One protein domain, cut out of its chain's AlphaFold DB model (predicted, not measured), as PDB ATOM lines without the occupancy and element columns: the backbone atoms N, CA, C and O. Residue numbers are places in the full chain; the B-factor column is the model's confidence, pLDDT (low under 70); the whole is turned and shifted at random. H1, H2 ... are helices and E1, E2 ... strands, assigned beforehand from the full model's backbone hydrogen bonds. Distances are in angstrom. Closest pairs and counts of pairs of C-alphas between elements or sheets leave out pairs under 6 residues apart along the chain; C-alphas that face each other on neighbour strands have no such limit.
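Overview. This is residues 2 to 47 of the 276 residues of the protein "Recep_L_domain domain-containing protein" of Caenorhabditis tropicalis (UniProt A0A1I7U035). What does this domain look like? It is a small, flat assembly: a three-stranded sheet made of the hairpin E1 and E2 with E3 beside E2, and one helix, H1, set off from the sheet and only grazing it with residues 28 to 32. After E3 the backbone passes beside the link before H1, where residues 41 to 42 pair with residues 19 to 20, and then runs out to Asp 47. What are its parts and order? The printed part has 46 residues with one named helix and three named strands, in the order E1, E2, H1, E3; the class is mixed, helices and strands, and the sheet E1 E2 E3 is mixed too. How large and how compact is it? It is only just compact, close to loose, with a radius of gyration of the C-alphas of 10.9 A, and spans 34 by 24 by 9 A.

Along the chain. Where are the first two strands? E1 is residues 2 to 6, 12.7 A from first to last C-alpha, beginning at C-alpha 2 (78.550, 98.062, 37.279). E2 is residues 9 to 13, 13.2 A long. Where are the helix and the last strand? H1 is residues 22 to 32, 15.8 A long, beginning at C-alpha 22 (73.112, 78.292, 43.923). E3 is residues 35 to 38, 9.8 A long, ending at C-alpha 38 (81.259, 87.787, 39.210).

Arrangement. How do E1 and E2 pair? They are an antiparallel hairpin at 168 degrees, with N 6 and O 9 within hydrogen-bond range at 2.9 A and N 11 and O 4 at 3.0 A. How does E3 join? E3 is parallel to the inner strand E2 at 4 degrees, with N 12 and O 37 within hydrogen-bond range at 2.9 A; the edge strands E1 and E3 are apart. Where is H1? E2, H1 and E3 are a strand-helix-strand unit, two parallel neighbour strands with a helix between them in the chain, and its crossover is right-handed. H1 is on the sheet but only grazes it; the closest C-alphas of H1 and E3, those of Tyr 29 and Asp 35, are 7.8 A apart. Is the helix's backbone in range? In H1, 6 of 7 O i to N i+4 pairs are within hydrogen-bond range.

Size, cuts and confidence. How far does it reach? The two C-alphas farthest apart, those of Gly 7 and Ala 46, are 34.1 A apart. Is the backbone continuous? The printed part has no cut; the links E1 to E2 and H1 to E3 are tight, and E2 to H1 is short. Where is confidence low? The mean pLDDT of the printed part is 80.0, and residues 2 to 3, 5 to 6 and 31 to 35 are under 70.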
ATOM      1  N   SER A   2      78.353  98.022  38.731       69.31
ATOM      2  CA  SER A   2      78.550  98.062  37.279       69.31
ATOM      3  C   SER A   2      78.352  96.652  36.738       69.31
ATOM      4  O   SER A   2      79.127  95.759  37.088       69.31
ATOM      5  N   ALA A   3      77.314  96.456  35.929       66.88
ATOM      6  CA  ALA A   3      77.127  95.244  35.147       66.88
ATOM      7  C   ALA A   3      77.414  95.589  33.686       66.88
ATOM      8  O   ALA A   3      76.859  96.555  33.159       66.88
ATOM      9  N   LYS A   4      78.308  94.837  33.052       71.38
ATOM     10  CA  LYS A   4      78.644  95.004  31.639       71.38
ATOM     11  C   LYS A   4      78.584  93.644  30.966       71.38
ATOM     12  O   LYS A   4      79.104  92.670  31.509       71.38
ATOM     13  N   ARG A   5      77.950  93.598  29.797       60.62
ATOM     14  CA  ARG A   5      77.952  92.434  28.918       60.62
ATOM     15  C   ARG A   5      78.735  92.776  27.658       60.62
ATOM     16  O   ARG A   5      78.311  93.646  26.904       60.62
ATOM     17  N   ASP A   6      79.848  92.087  27.443       62.69
ATOM     18  CA  ASP A   6      80.683  92.206  26.246       62.69
ATOM     19  C   ASP A   6      80.541  90.912  25.430       62.69
ATOM     20  O   ASP A   6      81.293  89.954  25.591       62.69
ATOM     21  N   GLY A   7      79.498  90.838  24.595       70.56
ATOM     22  CA  GLY A   7      79.151  89.611  23.868       70.56
ATOM     23  C   GLY A   7      78.600  88.512  24.789       70.56
ATOM     24  O   GLY A   7      77.533  88.675  25.389       70.56
ATOM     25  N   LEU A   8      79.308  87.383  24.881       71.00
ATOM     26  CA  LEU A   8      79.005  86.246  25.772       71.00
ATOM     27  C   LEU A   8      79.685  86.363  27.147       71.00
ATOM     28  O   LEU A   8      79.662  85.411  27.916       71.00
ATOM     29  N   TYR A   9      80.284  87.518  27.452       74.25
ATOM     30  CA  TYR A   9      81.014  87.726  28.693       74.25
ATOM     31  C   TYR A   9      80.271  88.667  29.650       74.25
ATOM     32  O   TYR A   9      79.926  89.791  29.265       74.25
ATOM     33  N   LEU A  10      80.020  88.225  30.887       79.00
ATOM     34  CA  LEU A  10      79.329  88.999  31.926       79.00
ATOM     35  C   LEU A  10      80.294  89.403  33.041       79.00
ATOM     36  O   LEU A  10      80.905  88.575  33.708       79.00
ATOM     37  N   THR A  11      80.384  90.704  33.300       81.88
ATOM     38  CA  THR A  11      81.111  91.234  34.455       81.88
ATOM     39  C   THR A  11      80.148  91.883  35.431       81.88
ATOM     40  O   THR A  11      79.409  92.798  35.056       81.88
ATOM     41  N   ILE A  12      80.216  91.474  36.698       82.50
ATOM     42  CA  ILE A  12      79.550  92.133  37.819       82.50
ATOM     43  C   ILE A  12      80.612  92.520  38.845       82.50
ATOM     44  O   ILE A  12      81.325  91.664  39.357       82.50
ATOM     45  N   ARG A  13      80.730  93.820  39.139       80.19
ATOM     46  CA  ARG A  13      81.713  94.357  40.097       80.19
ATOM     47  C   ARG A  13      81.097  95.352  41.068       80.19
ATOM     48  O   ARG A  13      80.113  96.036  40.744       80.19
ATOM     49  N   ASN A  14      81.758  95.503  42.217       75.56
ATOM     50  CA  ASN A  14      81.455  96.515  43.228       75.56
ATOM     51  C   ASN A  14      80.006  96.400  43.721       75.56
ATOM     52  O   ASN A  14      79.270  97.396  43.773       75.56
ATOM     53  N   ASN A  15      79.579  95.170  44.016       75.88
ATOM     54  CA  ASN A  15      78.284  94.903  44.628       75.88
ATOM     55  C   ASN A  15      78.386  93.818  45.715       75.88
ATOM     56  O   ASN A  15      77.833  92.733  45.560       75.88
ATOM     57  N   PRO A  16      79.022  94.119  46.863       71.81
ATOM     58  CA  PRO A  16      79.241  93.145  47.940       71.81
ATOM     59  C   PRO A  16      77.951  92.687  48.647       71.81
ATOM     60  O   PRO A  16      78.006  91.857  49.560       71.81
ATOM     61  N   LYS A  17      76.803  93.274  48.280       81.06
ATOM     62  CA  LYS A  17      75.462  92.889  48.736       81.06
ATOM     63  C   LYS A  17      74.733  92.000  47.728       81.06
ATOM     64  O   LYS A  17      73.681  91.476  48.075       81.06
ATOM     65  N   LEU A  18      75.249  91.858  46.502       86.38
ATOM     66  CA  LEU A  18      74.642  90.979  45.517       86.38
ATOM     67  C   LEU A  18      74.799  89.538  45.982       86.38
ATOM     68  O   LEU A  18      75.904  89.043  46.203       86.38
ATOM     69  N   CYS A  19      73.647  88.921  46.147       88.81
ATOM     70  CA  CYS A  19      73.434  87.636  46.762       88.81
ATOM     71  C   CYS A  19      72.758  86.788  45.691       88.81
ATOM     72  O   CYS A  19      71.714  87.181  45.170       88.81
ATOM     73  N   VAL A  20      73.421  85.712  45.285       91.38
ATOM     74  CA  VAL A  20      72.985  84.828  44.203       91.38
ATOM     75  C   VAL A  20      72.745  83.456  44.813       91.38
ATOM     76  O   VAL A  20      73.599  82.947  45.546       91.38
ATOM     77  N   THR A  21      71.579  82.878  44.540       94.00
ATOM     78  CA  THR A  21      71.279  81.513  44.976       94.00
ATOM     79  C   THR A  21      72.106  80.518  44.156       94.00
ATOM     80  O   THR A  21      72.466  80.808  43.008       94.00
ATOM     81  N   PRO A  22      72.433  79.334  44.692       93.50
ATOM     82  CA  PRO A  22      73.112  78.292  43.923       93.50
ATOM     83  C   PRO A  22      72.404  77.952  42.600       93.50
ATOM     84  O   PRO A  22      73.044  77.811  41.559       93.50
ATOM     85  N   GLN A  23      71.074  77.915  42.596       91.19
ATOM     86  CA  GLN A  23      70.262  77.611  41.420       91.19
ATOM     87  C   GLN A  23      70.393  78.702  40.353       91.19
ATOM     88  O   GLN A  23      70.615  78.379  39.186       91.19
ATOM     89  N   ASP A  24      70.332  79.978  40.742       90.50
ATOM     90  CA  ASP A  24      70.547  81.100  39.820       90.50
ATOM     91  C   ASP A  24      71.965  81.088  39.249       90.50
ATOM     92  O   ASP A  24      72.159  81.345  38.060       90.50
ATOM     93  N   LEU A  25      72.963  80.744  40.070       90.06
ATOM     94  CA  LEU A  25      74.335  80.554  39.605       90.06
ATOM     95  C   LEU A  25      74.406  79.452  38.542       90.06
ATOM     96  O   LEU A  25      75.030  79.642  37.500       90.06
ATOM     97  N   GLY A  26      73.731  78.326  38.781       89.38
ATOM     98  CA  GLY A  26      73.601  77.244  37.811       89.38
ATOM     99  C   GLY A  26      72.994  77.717  36.495       89.38
ATOM    100  O   GLY A  26      73.590  77.517  35.441       89.38
ATOM    101  N   LEU A  27      71.867  78.428  36.557       87.56
ATOM    102  CA  LEU A  27      71.185  78.969  35.379       87.56
ATOM    103  C   LEU A  27      72.045  79.968  34.597       87.56
ATOM    104  O   LEU A  27      72.001  79.968  33.365       87.56
ATOM    105  N   LEU A  28      72.838  80.794  35.286       84.94
ATOM    106  CA  LEU A  28      73.762  81.726  34.640       84.94
ATOM    107  C   LEU A  28      74.774  80.976  33.766       84.94
ATOM    108  O   LEU A  28      74.924  81.313  32.593       84.94
ATOM    109  N   TYR A  29      75.428  79.945  34.299       84.06
ATOM    110  CA  TYR A  29      76.453  79.201  33.560       84.06
ATOM    111  C   TYR A  29      75.871  78.206  32.541       84.06
ATOM    112  O   TYR A  29      76.400  78.094  31.433       84.06
ATOM    113  N   ASP A  30      74.752  77.546  32.855       78.81
ATOM    114  CA  ASP A  30      74.128  76.536  31.988       78.81
ATOM    115  C   ASP A  30      73.385  77.175  30.798       78.81
ATOM    116  O   ASP A  30      73.465  76.685  29.670       78.81
ATOM    117  N   GLY A  31      72.671  78.285  31.016       63.72
ATOM    118  CA  GLY A  31      71.777  78.878  30.014       63.72
ATOM    119  C   GLY A  31      72.455  79.800  29.001       63.72
ATOM    120  O   GLY A  31      71.879  80.098  27.953       63.72
ATOM    121  N   LEU A  32      73.659  80.284  29.300       56.41
ATOM    122  CA  LEU A  32      74.290  81.332  28.502       56.41
ATOM    123  C   LEU A  32      75.702  80.983  28.014       56.41
ATOM    124  O   LEU A  32      76.296  81.819  27.337       56.41
ATOM    125  N   SER A  33      76.238  79.789  28.326       57.97
ATOM    126  CA  SER A  33      77.665  79.468  28.120       57.97
ATOM    127  C   SER A  33      78.539  80.640  28.587       57.97
ATOM    128  O   SER A  33      79.387  81.146  27.845       57.97
ATOM    129  N   LEU A  34      78.185  81.158  29.766       62.56
ATOM    130  CA  LEU A  34      78.603  82.469  30.225       62.56
ATOM    131  C   LEU A  34      80.037  82.401  30.697       62.56
ATOM    132  O   LEU A  34      80.355  81.795  31.713       62.56
ATOM    133  N   ASP A  35      80.874  83.157  30.022       65.94
ATOM    134  CA  ASP A  35      82.195  83.433  30.519       65.94
ATOM    135  C   ASP A  35      82.098  84.650  31.451       65.94
ATOM    136  O   ASP A  35      81.546  85.676  31.054       65.94
ATOM    137  N   SER A  36      82.502  84.551  32.723       72.88
ATOM    138  CA  SER A  36      82.095  85.577  33.701       72.88
ATOM    139  C   SER A  36      83.137  85.955  34.749       72.88
ATOM    140  O   SER A  36      83.923  85.120  35.183       72.88
ATOM    141  N   ASN A  37      83.064  87.220  35.183       84.81
ATOM    142  CA  ASN A  37      83.762  87.788  36.338       84.81
ATOM    143  C   ASN A  37      82.734  88.350  37.319       84.81
ATOM    144  O   ASN A  37      82.237  89.471  37.148       84.81
ATOM    145  N   LEU A  38      82.371  87.548  38.308       85.12
ATOM    146  CA  LEU A  38      81.259  87.787  39.210       85.12
ATOM    147  C   LEU A  38      81.787  88.045  40.626       85.12
ATOM    148  O   LEU A  38      82.118  87.124  41.371       85.12
ATOM    149  N   ASP A  39      81.818  89.316  41.024       85.44
ATOM    150  CA  ASP A  39      81.976  89.726  42.422       85.44
ATOM    151  C   ASP A  39      80.627  89.580  43.147       85.44
ATOM    152  O   ASP A  39      79.868  90.543  43.299       85.44
ATOM    153  N   ILE A  40      80.289  88.334  43.496       86.69
ATOM    154  CA  ILE A  40      79.007  87.927  44.091       86.69
ATOM    155  C   ILE A  40      79.212  87.155  45.394       86.69
ATOM    156  O   ILE A  40      80.248  86.522  45.608       86.69
ATOM    157  N   LYS A  41      78.190  87.161  46.252       89.31
ATOM    158  CA  LYS A  41      78.070  86.229  47.375       89.31
ATOM    159  C   LYS A  41      77.079  85.133  47.029       89.31
ATOM    160  O   LYS A  41      76.019  85.418  46.479       89.31
ATOM    161  N   ILE A  42      77.422  83.905  47.397       91.12
ATOM    162  CA  ILE A  42      76.486  82.788  47.338       91.12
ATOM    163  C   ILE A  42      75.672  82.775  48.621       91.12
ATOM    164  O   ILE A  42      76.232  82.864  49.715       91.12
ATOM    165  N   CYS A  43      74.358  82.682  48.473       91.50
ATOM    166  CA  CYS A  43      73.428  82.687  49.584       91.50
ATOM    167  C   CYS A  43      72.526  81.467  49.501       91.50
ATOM    168  O   CYS A  43      71.730  81.351  48.576       91.50
ATOM    169  N   TYR A  44      72.667  80.582  50.480       91.81
ATOM    170  CA  TYR A  44      71.779  79.446  50.655       91.81
ATOM    171  C   TYR A  44      70.495  79.906  51.344       91.81
ATOM    172  O   TYR A  44      70.535  80.699  52.289       91.81
ATOM    173  N   ASP A  45      69.370  79.395  50.875       90.31
ATOM    174  CA  ASP A  45      68.041  79.631  51.426       90.31
ATOM    175  C   ASP A  45      67.300  78.304  51.648       90.31
ATOM    176  O   ASP A  45      67.835  77.221  51.407       90.31
ATOM    177  N   ALA A  46      66.069  78.386  52.157       90.00
ATOM    178  CA  ALA A  46      65.252  77.206  52.440       90.00
ATOM    179  C   ALA A  46      64.854  76.418  51.178       90.00
ATOM    180  O   ALA A  46      64.527  75.238  51.286       90.00
ATOM    181  N   ASP A  47      64.898  77.056  50.006       91.19
ATOM    182  CA  ASP A  47      64.526  76.464  48.721       91.19
ATOM    183  C   ASP A  47      65.740  75.870  47.985       91.19
ATOM    184  O   ASP A  47      65.601  75.278  46.911       91.19
TER     185      ASP A  47